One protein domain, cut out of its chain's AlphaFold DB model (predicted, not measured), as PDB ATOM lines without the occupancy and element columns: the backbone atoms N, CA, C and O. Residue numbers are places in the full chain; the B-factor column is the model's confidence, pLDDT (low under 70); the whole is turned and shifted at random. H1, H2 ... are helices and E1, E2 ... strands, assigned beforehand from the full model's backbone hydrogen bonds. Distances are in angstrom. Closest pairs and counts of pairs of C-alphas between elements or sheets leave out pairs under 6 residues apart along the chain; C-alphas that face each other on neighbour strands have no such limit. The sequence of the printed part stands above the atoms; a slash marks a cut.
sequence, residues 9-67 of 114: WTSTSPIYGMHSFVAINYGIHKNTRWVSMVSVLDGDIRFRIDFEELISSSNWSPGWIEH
ATOM      1  N   TRP A   9     -50.919 -18.109 -27.458       95.81
ATOM      2  CA  TRP A   9     -50.388 -18.254 -26.109       95.81
ATOM      3  C   TRP A   9     -50.276 -16.902 -25.415       95.81
ATOM      4  O   TRP A   9     -49.935 -15.897 -26.043       95.81
ATOM      5  N   THR A  10     -50.463 -16.919 -24.102       95.31
ATOM      6  CA  THR A  10     -50.233 -15.775 -23.225       95.31
ATOM      7  C   THR A  10     -49.183 -16.134 -22.181       95.31
ATOM      8  O   THR A  10     -49.287 -17.176 -21.528       95.31
ATOM      9  N   SER A  11     -48.158 -15.296 -22.030       94.06
ATOM     10  CA  SER A  11     -47.149 -15.456 -20.988       94.06
ATOM     11  C   SER A  11     -47.650 -14.904 -19.653       94.06
ATOM     12  O   SER A  11     -48.241 -13.826 -19.583       94.06
ATOM     13  N   THR A  12     -47.374 -15.622 -18.564       92.94
ATOM     14  CA  THR A  12     -47.737 -15.199 -17.199       92.94
ATOM     15  C   THR A  12     -47.028 -13.901 -16.798       92.94
ATOM     16  O   THR A  12     -47.546 -13.114 -16.013       92.94
ATOM     17  N   SER A  13     -45.819 -13.675 -17.316       91.38
ATOM     18  CA  SER A  13     -45.031 -12.455 -17.112       91.38
ATOM     19  C   SER A  13     -44.720 -11.801 -18.458       91.38
ATOM     20  O   SER A  13     -44.528 -12.530 -19.436       91.38
ATOM     21  N   PRO A  14     -44.642 -10.460 -18.530       91.25
ATOM     22  CA  PRO A  14     -44.377  -9.771 -19.783       91.25
ATOM     23  C   PRO A  14     -42.970 -10.098 -20.281       91.25
ATOM     24  O   PRO A  14     -41.979  -9.937 -19.566       91.25
ATOM     25  N   ILE A  15     -42.873 -10.515 -21.539       91.31
ATOM     26  CA  ILE A  15     -41.609 -10.731 -22.237       91.31
ATOM     27  C   ILE A  15     -41.395  -9.506 -23.124       91.31
ATOM     28  O   ILE A  15     -42.137  -9.292 -24.078       91.31
ATOM     29  N   TYR A  16     -40.422  -8.664 -22.763       89.75
ATOM     30  CA  TYR A  16     -40.202  -7.347 -23.386       89.75
ATOM     31  C   TYR A  16     -41.458  -6.454 -23.403       89.75
ATOM     32  O   TYR A  16     -41.694  -5.713 -24.349       89.75
ATOM     33  N   GLY A  17     -42.271  -6.527 -22.346       90.06
ATOM     34  CA  GLY A  17     -43.515  -5.756 -22.244       90.06
ATOM     35  C   GLY A  17     -44.715  -6.378 -22.960       90.06
ATOM     36  O   GLY A  17     -45.789  -5.794 -22.906       90.06
ATOM     37  N   MET A  18     -44.565  -7.551 -23.587       90.75
ATOM     38  CA  MET A  18     -45.650  -8.241 -24.290       90.75
ATOM     39  C   MET A  18     -46.082  -9.512 -23.561       90.75
ATOM     40  O   MET A  18     -45.243 -10.292 -23.107       90.75
ATOM     41  N   HIS A  19     -47.393  -9.736 -23.502       93.12
ATOM     42  CA  HIS A  19     -47.996 -10.954 -22.954       93.12
ATOM     43  C   HIS A  19     -48.465 -11.925 -24.039       93.12
ATOM     44  O   HIS A  19     -48.382 -13.139 -23.869       93.12
ATOM     45  N   SER A  20     -48.951 -11.401 -25.162       94.62
ATOM     46  CA  SER A  20     -49.626 -12.195 -26.187       94.62
ATOM     47  C   SER A  20     -48.688 -12.584 -27.325       94.62
ATOM     48  O   SER A  20     -48.081 -11.727 -27.974       94.62
ATOM     49  N   PHE A  21     -48.616 -13.887 -27.603       95.94
ATOM     50  CA  PHE A  21     -47.750 -14.471 -28.621       95.94
ATOM     51  C   PHE A  21     -48.497 -15.458 -29.525       95.94
ATOM     52  O   PHE A  21     -49.448 -16.131 -29.116       95.94
ATOM     53  N   VAL A  22     -48.023 -15.578 -30.764       97.06
ATOM     54  CA  VAL A  22     -48.486 -16.557 -31.750       97.06
ATOM     55  C   VAL A  22     -47.375 -17.545 -32.108       97.06
ATOM     56  O   VAL A  22     -46.234 -17.161 -32.379       97.06
ATOM     57  N   ALA A  23     -47.707 -18.833 -32.129       97.12
ATOM     58  CA  ALA A  23     -46.843 -19.890 -32.629       97.12
ATOM     59  C   ALA A  23     -46.868 -19.899 -34.166       97.12
ATOM     60  O   ALA A  23     -47.863 -20.283 -34.780       97.12
ATOM     61  N   ILE A  24     -45.764 -19.497 -34.798       96.81
ATOM     62  CA  ILE A  24     -45.673 -19.355 -36.266       96.81
ATOM     63  C   ILE A  24     -44.965 -20.522 -36.958       96.81
ATOM     64  O   ILE A  24     -45.083 -20.704 -38.167       96.81
ATOM     65  N   ASN A  25     -44.173 -21.296 -36.216       97.06
ATOM     66  CA  ASN A  25     -43.472 -22.468 -36.731       97.06
ATOM     67  C   ASN A  25     -43.153 -23.411 -35.569       97.06
ATOM     68  O   ASN A  25     -42.963 -22.959 -34.443       97.06
ATOM     69  N   TYR A  26     -43.074 -24.706 -35.823       97.31
ATOM     70  CA  TYR A  26     -42.761 -25.705 -34.815       97.31
ATOM     71  C   TYR A  26     -42.124 -26.922 -35.475       97.31
ATOM     72  O   TYR A  26     -42.343 -27.212 -36.650       97.31
ATOM     73  N   GLY A  27     -41.320 -27.656 -34.718       96.62
ATOM     74  CA  GLY A  27     -40.636 -28.819 -35.258       96.62
ATOM     75  C   GLY A  27     -39.950 -29.649 -34.196       96.62
ATOM     76  O   GLY A  27     -40.116 -29.436 -32.997       96.62
ATOM     77  N   ILE A  28     -39.168 -30.615 -34.666       96.50
ATOM     78  CA  ILE A  28     -38.422 -31.542 -33.823       96.50
ATOM     79  C   ILE A  28     -36.951 -31.458 -34.220       96.50
ATOM     80  O   ILE A  28     -36.620 -31.531 -35.403       96.50
ATOM     81  N   HIS A  29     -36.063 -31.305 -33.244       92.56
ATOM     82  CA  HIS A  29     -34.621 -31.369 -33.439       92.56
ATOM     83  C   HIS A  29     -33.993 -32.256 -32.367       92.56
ATOM     84  O   HIS A  29     -34.164 -31.993 -31.184       92.56
ATOM     85  N   LYS A  30     -33.270 -33.311 -32.775       91.88
ATOM     86  CA  LYS A  30     -32.594 -34.255 -31.859       91.88
ATOM     87  C   LYS A  30     -33.492 -34.741 -30.706       91.88
ATOM     88  O   LYS A  30     -33.057 -34.811 -29.566       91.88
ATOM     89  N   ASN A  31     -34.739 -35.090 -31.034       91.25
ATOM     90  CA  ASN A  31     -35.777 -35.542 -30.099       91.25
ATOM     91  C   ASN A  31     -36.396 -34.458 -29.189       91.25
ATOM     92  O   ASN A  31     -37.312 -34.766 -28.435       91.25
ATOM     93  N   THR A  32     -35.982 -33.196 -29.316       93.81
ATOM     94  CA  THR A  32     -36.593 -32.053 -28.623       93.81
ATOM     95  C   THR A  32     -37.572 -31.338 -29.548       93.81
ATOM     96  O   THR A  32     -37.248 -31.015 -30.695       93.81
ATOM     97  N   ARG A  33     -38.793 -31.097 -29.065       96.00
ATOM     98  CA  ARG A  33     -39.807 -30.309 -29.777       96.00
ATOM     99  C   ARG A  33     -39.603 -28.831 -29.477       96.00
ATOM    100  O   ARG A  33     -39.448 -28.469 -28.318       96.00
ATOM    101  N   TRP A  34     -39.667 -27.993 -30.501       96.56
ATOM    102  CA  TRP A  34     -39.524 -26.546 -30.368       96.56
ATOM    103  C   TRP A  34     -40.678 -25.813 -31.044       96.56
ATOM    104  O   TRP A  34     -41.268 -26.315 -32.006       96.56
ATOM    105  N   VAL A  35     -40.957 -24.601 -30.567       97.50
ATOM    106  CA  VAL A  35     -41.971 -23.691 -31.113       97.50
ATOM    107  C   VAL A  35     -41.357 -22.302 -31.297       97.50
ATOM    108  O   VAL A  35     -40.638 -21.818 -30.431       97.50
ATOM    109  N   SER A  36     -41.584 -21.677 -32.451       97.62
ATOM    110  CA  SER A  36     -41.227 -20.284 -32.728       97.62
ATOM    111  C   SER A  36     -42.419 -19.398 -32.398       97.62
ATOM    112  O   SER A  36     -43.473 -19.540 -33.015       97.62
ATOM    113  N   MET A  37     -42.206 -18.466 -31.480       97.06
ATOM    114  CA  MET A  37     -43.190 -17.513 -30.982       97.06
ATOM    115  C   MET A  37     -42.910 -16.127 -31.559       97.06
ATOM    116  O   MET A  37     -41.745 -15.771 -31.749       97.06
ATOM    117  N   VAL A  38     -43.967 -15.367 -31.843       97.31
ATOM    118  CA  VAL A  38     -43.913 -13.957 -32.262       97.31
ATOM    119  C   VAL A  38     -44.924 -13.151 -31.454       97.31
ATOM    120  O   VAL A  38     -46.024 -13.648 -31.216       97.31
ATOM    121  N   SER A  39     -44.561 -11.952 -31.001       95.12
ATOM    122  CA  SER A  39     -45.477 -11.030 -30.319       95.12
ATOM    123  C   SER A  39     -46.636 -10.631 -31.229       95.12
ATOM    124  O   SER A  39     -46.465 -10.391 -32.421       95.12
ATOM    125  N   VAL A  40     -47.842 -10.556 -30.667       92.06
ATOM    126  CA  VAL A  40     -49.045 -10.213 -31.442       92.06
ATOM    127  C   VAL A  40     -49.108  -8.719 -31.776       92.06
ATOM    128  O   VAL A  40     -49.586  -8.368 -32.850       92.06
ATOM    129  N   LEU A  41     -48.643  -7.847 -30.874       86.38
ATOM    130  CA  LEU A  41     -48.837  -6.398 -31.005       86.38
ATOM    131  C   LEU A  41     -47.879  -5.735 -32.003       86.38
ATOM    132  O   LEU A  41     -48.335  -4.990 -32.864       86.38
ATOM    133  N   ASP A  42     -46.575  -5.989 -31.893       83.19
ATOM    134  CA  ASP A  42     -45.552  -5.353 -32.738       83.19
ATOM    135  C   ASP A  42     -44.916  -6.313 -33.760       83.19
ATOM    136  O   ASP A  42     -44.408  -5.870 -34.785       83.19
ATOM    137  N   GLY A  43     -44.959  -7.629 -33.521       89.19
ATOM    138  CA  GLY A  43     -44.300  -8.639 -34.355       89.19
ATOM    139  C   GLY A  43     -42.766  -8.631 -34.286       89.19
ATOM    140  O   GLY A  43     -42.126  -9.494 -34.894       89.19
ATOM    141  N   ASP A  44     -42.180  -7.695 -33.539       91.25
ATOM    142  CA  ASP A  44     -40.735  -7.485 -33.445       91.25
ATOM    143  C   ASP A  44     -40.073  -8.507 -32.518       91.25
ATOM    144  O   ASP A  44     -38.934  -8.937 -32.737       91.25
ATOM    145  N   ILE A  45     -40.791  -8.951 -31.484       93.75
ATOM    146  CA  ILE A  45     -40.287  -9.953 -30.550       93.75
ATOM    147  C   ILE A  45     -40.527 -11.331 -31.146       93.75
ATOM    148  O   ILE A  45     -41.656 -11.811 -31.242       93.75
ATOM    149  N   ARG A  46     -39.431 -12.010 -31.481       95.94
ATOM    150  CA  ARG A  46     -39.450 -13.380 -31.983       95.94
ATOM    151  C   ARG A  46     -38.417 -14.235 -31.275       95.94
ATOM    152  O   ARG A  46     -37.237 -13.897 -31.238       95.94
ATOM    153  N   PHE A  47     -38.840 -15.393 -30.787       96.00
ATOM    154  CA  PHE A  47     -37.937 -16.349 -30.151       96.00
ATOM    155  C   PHE A  47     -38.401 -17.787 -30.354       96.00
ATOM    156  O   PHE A  47     -39.500 -18.057 -30.844       96.00
ATOM    157  N   ARG A  48     -37.523 -18.729 -30.013       96.44
ATOM    158  CA  ARG A  48     -37.820 -20.160 -29.992       96.44
ATOM    159  C   ARG A  48     -37.831 -20.632 -28.543       96.44
ATOM    160  O   ARG A  48     -36.931 -20.275 -27.794       96.44
ATOM    161  N   ILE A  49     -38.821 -21.443 -28.197       95.25
ATOM    162  CA  ILE A  49     -38.983 -22.058 -26.879       95.25
ATOM    163  C   ILE A  49     -39.125 -23.574 -27.024       95.25
ATOM    164  O   ILE A  49     -39.645 -24.065 -28.038       95.25
ATOM    165  N   ASP A  50     -38.656 -24.316 -26.026       95.12
ATOM    166  CA  ASP A  50     -38.872 -25.756 -25.954       95.12
ATOM    167  C   ASP A  50     -40.345 -26.048 -25.656       95.12
ATOM    168  O   ASP A  50     -40.985 -25.410 -24.823       95.12
ATOM    169  N   PHE A  51     -40.917 -27.034 -26.346       94.88
ATOM    170  CA  PHE A  51     -42.339 -27.350 -26.203       94.88
ATOM    171  C   PHE A  51     -42.690 -27.821 -24.786       94.88
ATOM    172  O   PHE A  51     -43.794 -27.561 -24.323       94.88
ATOM    173  N   GLU A  52     -41.762 -28.492 -24.100       92.88
ATOM    174  CA  GLU A  52     -41.943 -28.911 -22.704       92.88
ATOM    175  C   GLU A  52     -41.997 -27.717 -21.743       92.88
ATOM    176  O   GLU A  52     -42.777 -27.732 -20.794       92.88
ATOM    177  N   GLU A  53     -41.236 -26.658 -22.025       92.50
ATOM    178  CA  GLU A  53     -41.316 -25.399 -21.286       92.50
ATOM    179  C   GLU A  53     -42.626 -24.662 -21.599       92.50
ATOM    180  O   GLU A  53     -43.289 -24.163 -20.692       92.50
ATOM    181  N   LEU A  54     -43.047 -24.652 -22.866       93.62
ATOM    182  CA  LEU A  54     -44.265 -23.971 -23.316       93.62
ATOM    183  C   LEU A  54     -45.544 -24.547 -22.692       93.62
ATOM    184  O   LEU A  54     -46.485 -23.817 -22.405       93.62
ATOM    185  N   ILE A  55     -45.607 -25.861 -22.491       92.12
ATOM    186  CA  ILE A  55     -46.755 -26.515 -21.842       92.12
ATOM    187  C   ILE A  55     -46.657 -26.521 -20.312       92.12
ATOM    188  O   ILE A  55     -47.592 -26.979 -19.651       92.12
ATOM    189  N   SER A  56     -45.542 -26.048 -19.744       87.25
ATOM    190  CA  SER A  56     -45.438 -25.824 -18.308       87.25
ATOM    191  C   SER A  56     -46.336 -24.651 -17.932       87.25
ATOM    192  O   SER A  56     -46.061 -23.494 -18.259       87.25
ATOM    193  N   SER A  57     -47.413 -24.941 -17.202       76.00
ATOM    194  CA  SER A  57     -48.435 -23.957 -16.821       76.00
ATOM    195  C   SER A  57     -47.933 -22.858 -15.880       76.00
ATOM    196  O   SER A  57     -48.708 -21.999 -15.476       76.00
ATOM    197  N   SER A  58     -46.660 -22.890 -15.476       86.81
ATOM    198  CA  SER A  58     -46.059 -21.828 -14.671       86.81
ATOM    199  C   SER A  58     -45.904 -20.529 -15.465       86.81
ATOM    200  O   SER A  58     -46.126 -19.447 -14.926       86.81
ATOM    201  N   ASN A  59     -45.543 -20.635 -16.746       91.50
ATOM    202  CA  ASN A  59     -45.079 -19.493 -17.536       91.50
ATOM    203  C   ASN A  59     -46.027 -19.140 -18.682       91.50
ATOM    204  O   ASN A  59     -45.951 -18.029 -19.205       91.50
ATOM    205  N   TRP A  60     -46.893 -20.075 -19.075       94.75
ATOM    206  CA  TRP A  60     -47.670 -19.988 -20.300       94.75
ATOM    207  C   TRP A  60     -49.088 -20.507 -20.109       94.75
ATOM    208  O   TRP A  60     -49.315 -21.555 -19.502       94.75
ATOM    209  N   SER A  61     -50.035 -19.788 -20.701       94.25
ATOM    210  CA  SER A  61     -51.424 -20.203 -20.841       94.25
ATOM    211  C   SER A  61     -51.786 -20.324 -22.322       94.25
ATOM    212  O   SER A  61     -51.410 -19.455 -23.111       94.25
ATOM    213  N   PRO A  62     -52.493 -21.386 -22.738       94.19
ATOM    214  CA  PRO A  62     -52.970 -21.509 -24.108       94.19
ATOM    215  C   PRO A  62     -54.138 -20.547 -24.367       94.19
ATOM    216  O   PRO A  62     -55.030 -20.410 -23.532       94.19
ATOM    217  N   GLY A  63     -54.171 -19.950 -25.557       93.12
ATOM    218  CA  GLY A  63     -55.148 -18.925 -25.931       93.12
ATOM    219  C   GLY A  63     -54.650 -17.507 -25.657       93.12
ATOM    220  O   GLY A  63     -53.509 -17.312 -25.251       93.12
ATOM    221  N   TRP A  64     -55.510 -16.526 -25.925       90.31
ATOM    222  CA  TRP A  64     -55.293 -15.141 -25.522       90.31
ATOM    223  C   TRP A  64     -56.089 -14.866 -24.256       90.31
ATOM    224  O   TRP A  64     -57.294 -15.118 -24.213       90.31
ATOM    225  N   ILE A  65     -55.402 -14.375 -23.233       90.62
ATOM    226  CA  ILE A  65     -56.002 -13.901 -21.992       90.62
ATOM    227  C   ILE A  65     -55.890 -12.382 -21.989       90.62
ATOM    228  O   ILE A  65     -54.818 -11.842 -22.247       90.62
ATOM    229  N   GLU A  66     -57.002 -11.711 -21.714       80.31
ATOM    230  CA  GLU A  66     -57.029 -10.260 -21.557       80.31
ATOM    231  C   GLU A  66     -56.326  -9.881 -20.248       80.31
ATOM    232  O   GLU A  66     -56.742 -10.310 -19.169       80.31
ATOM    233  N   HIS A  67     -55.269  -9.072 -20.339       71.12
ATOM    234  CA  HIS A  67     -54.660  -8.424 -19.183       71.12
ATOM    235  C   HIS A  67     -55.097  -6.957 -19.122       71.12
ATOM    236  O   HIS A  67     -55.175  -6.277 -20.142       71.12
TER     237      HIS A  67
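What this domain is: This is residues 9 to 67 of the 114 residues of an uncharacterized protein of Prochlorococcus marinus (strain MIT 9211) (UniProt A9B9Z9). One five-stranded sheet, strongly twisted and curled like part of a barrel, stays open between its edge strands E4 and E5, with the short helix H1 in the chain between them. The long hairpin of E2 and E3 makes much of the length, with E4 beside E3, while E1 and E5 pair beyond the bend in E2. The printed part has 59 residues, one named helix and five named strands, in the order E1 E2 E3 E4 H1 E5. The sheet's order is E4 E3 E2 E1 E5, all antiparallel, and the class is mostly strand. The whole is compact, with a radius of gyration of the C-alphas of 11.2 A and spans of 35 by 24 by 17 A.

Where its parts are: Find C-alpha 9 at (-50.388, -18.254, -26.109); from there E1 runs to residue 15, 12.2 A. E2, residues 18 to 29, covers 27.2 A and bends by 66 degrees at residue 24. E3, residues 32 to 39, covers 22.9 A, and E4, residues 46 to 50, 13.8 A. H1 is residues 51 to 54, and E5, residues 60 to 62, ends at C-alpha 62, (-52.970, -21.509, -24.108).

How they stand to each other: E1 to E4 form a meander, each strand the antiparallel neighbour of the one before. Look at E2 for staggered pairing: residues 18 to 21 pair with E1, where N 11 and O 19 are 2.8 A apart, and residues 21 to 29 with E3, where N 36 and O 25 are 2.7 A apart. Beside E3 is E4, with N 37 and O 47 2.8 A apart; beside E1 is E5, with N 61 and O 10 2.8 A apart. E4 and E5 are apart. H1 stands at the sheet's level, 1.2 A in height; its closest C-alpha pair with E3 is Phe 51 and Trp 34, 5.1 A. H1 is too short for an O i to N i+4 pair, but its one O i to N i+3 pair is within hydrogen-bond range.

The domain as a whole: The C-alphas farthest apart, those of Lys 30 and His 67, are 36.3 A apart. The printed part has no cut, and no link is long. Mean pLDDT of the printed part is 92.6, and no printed residue is under 70.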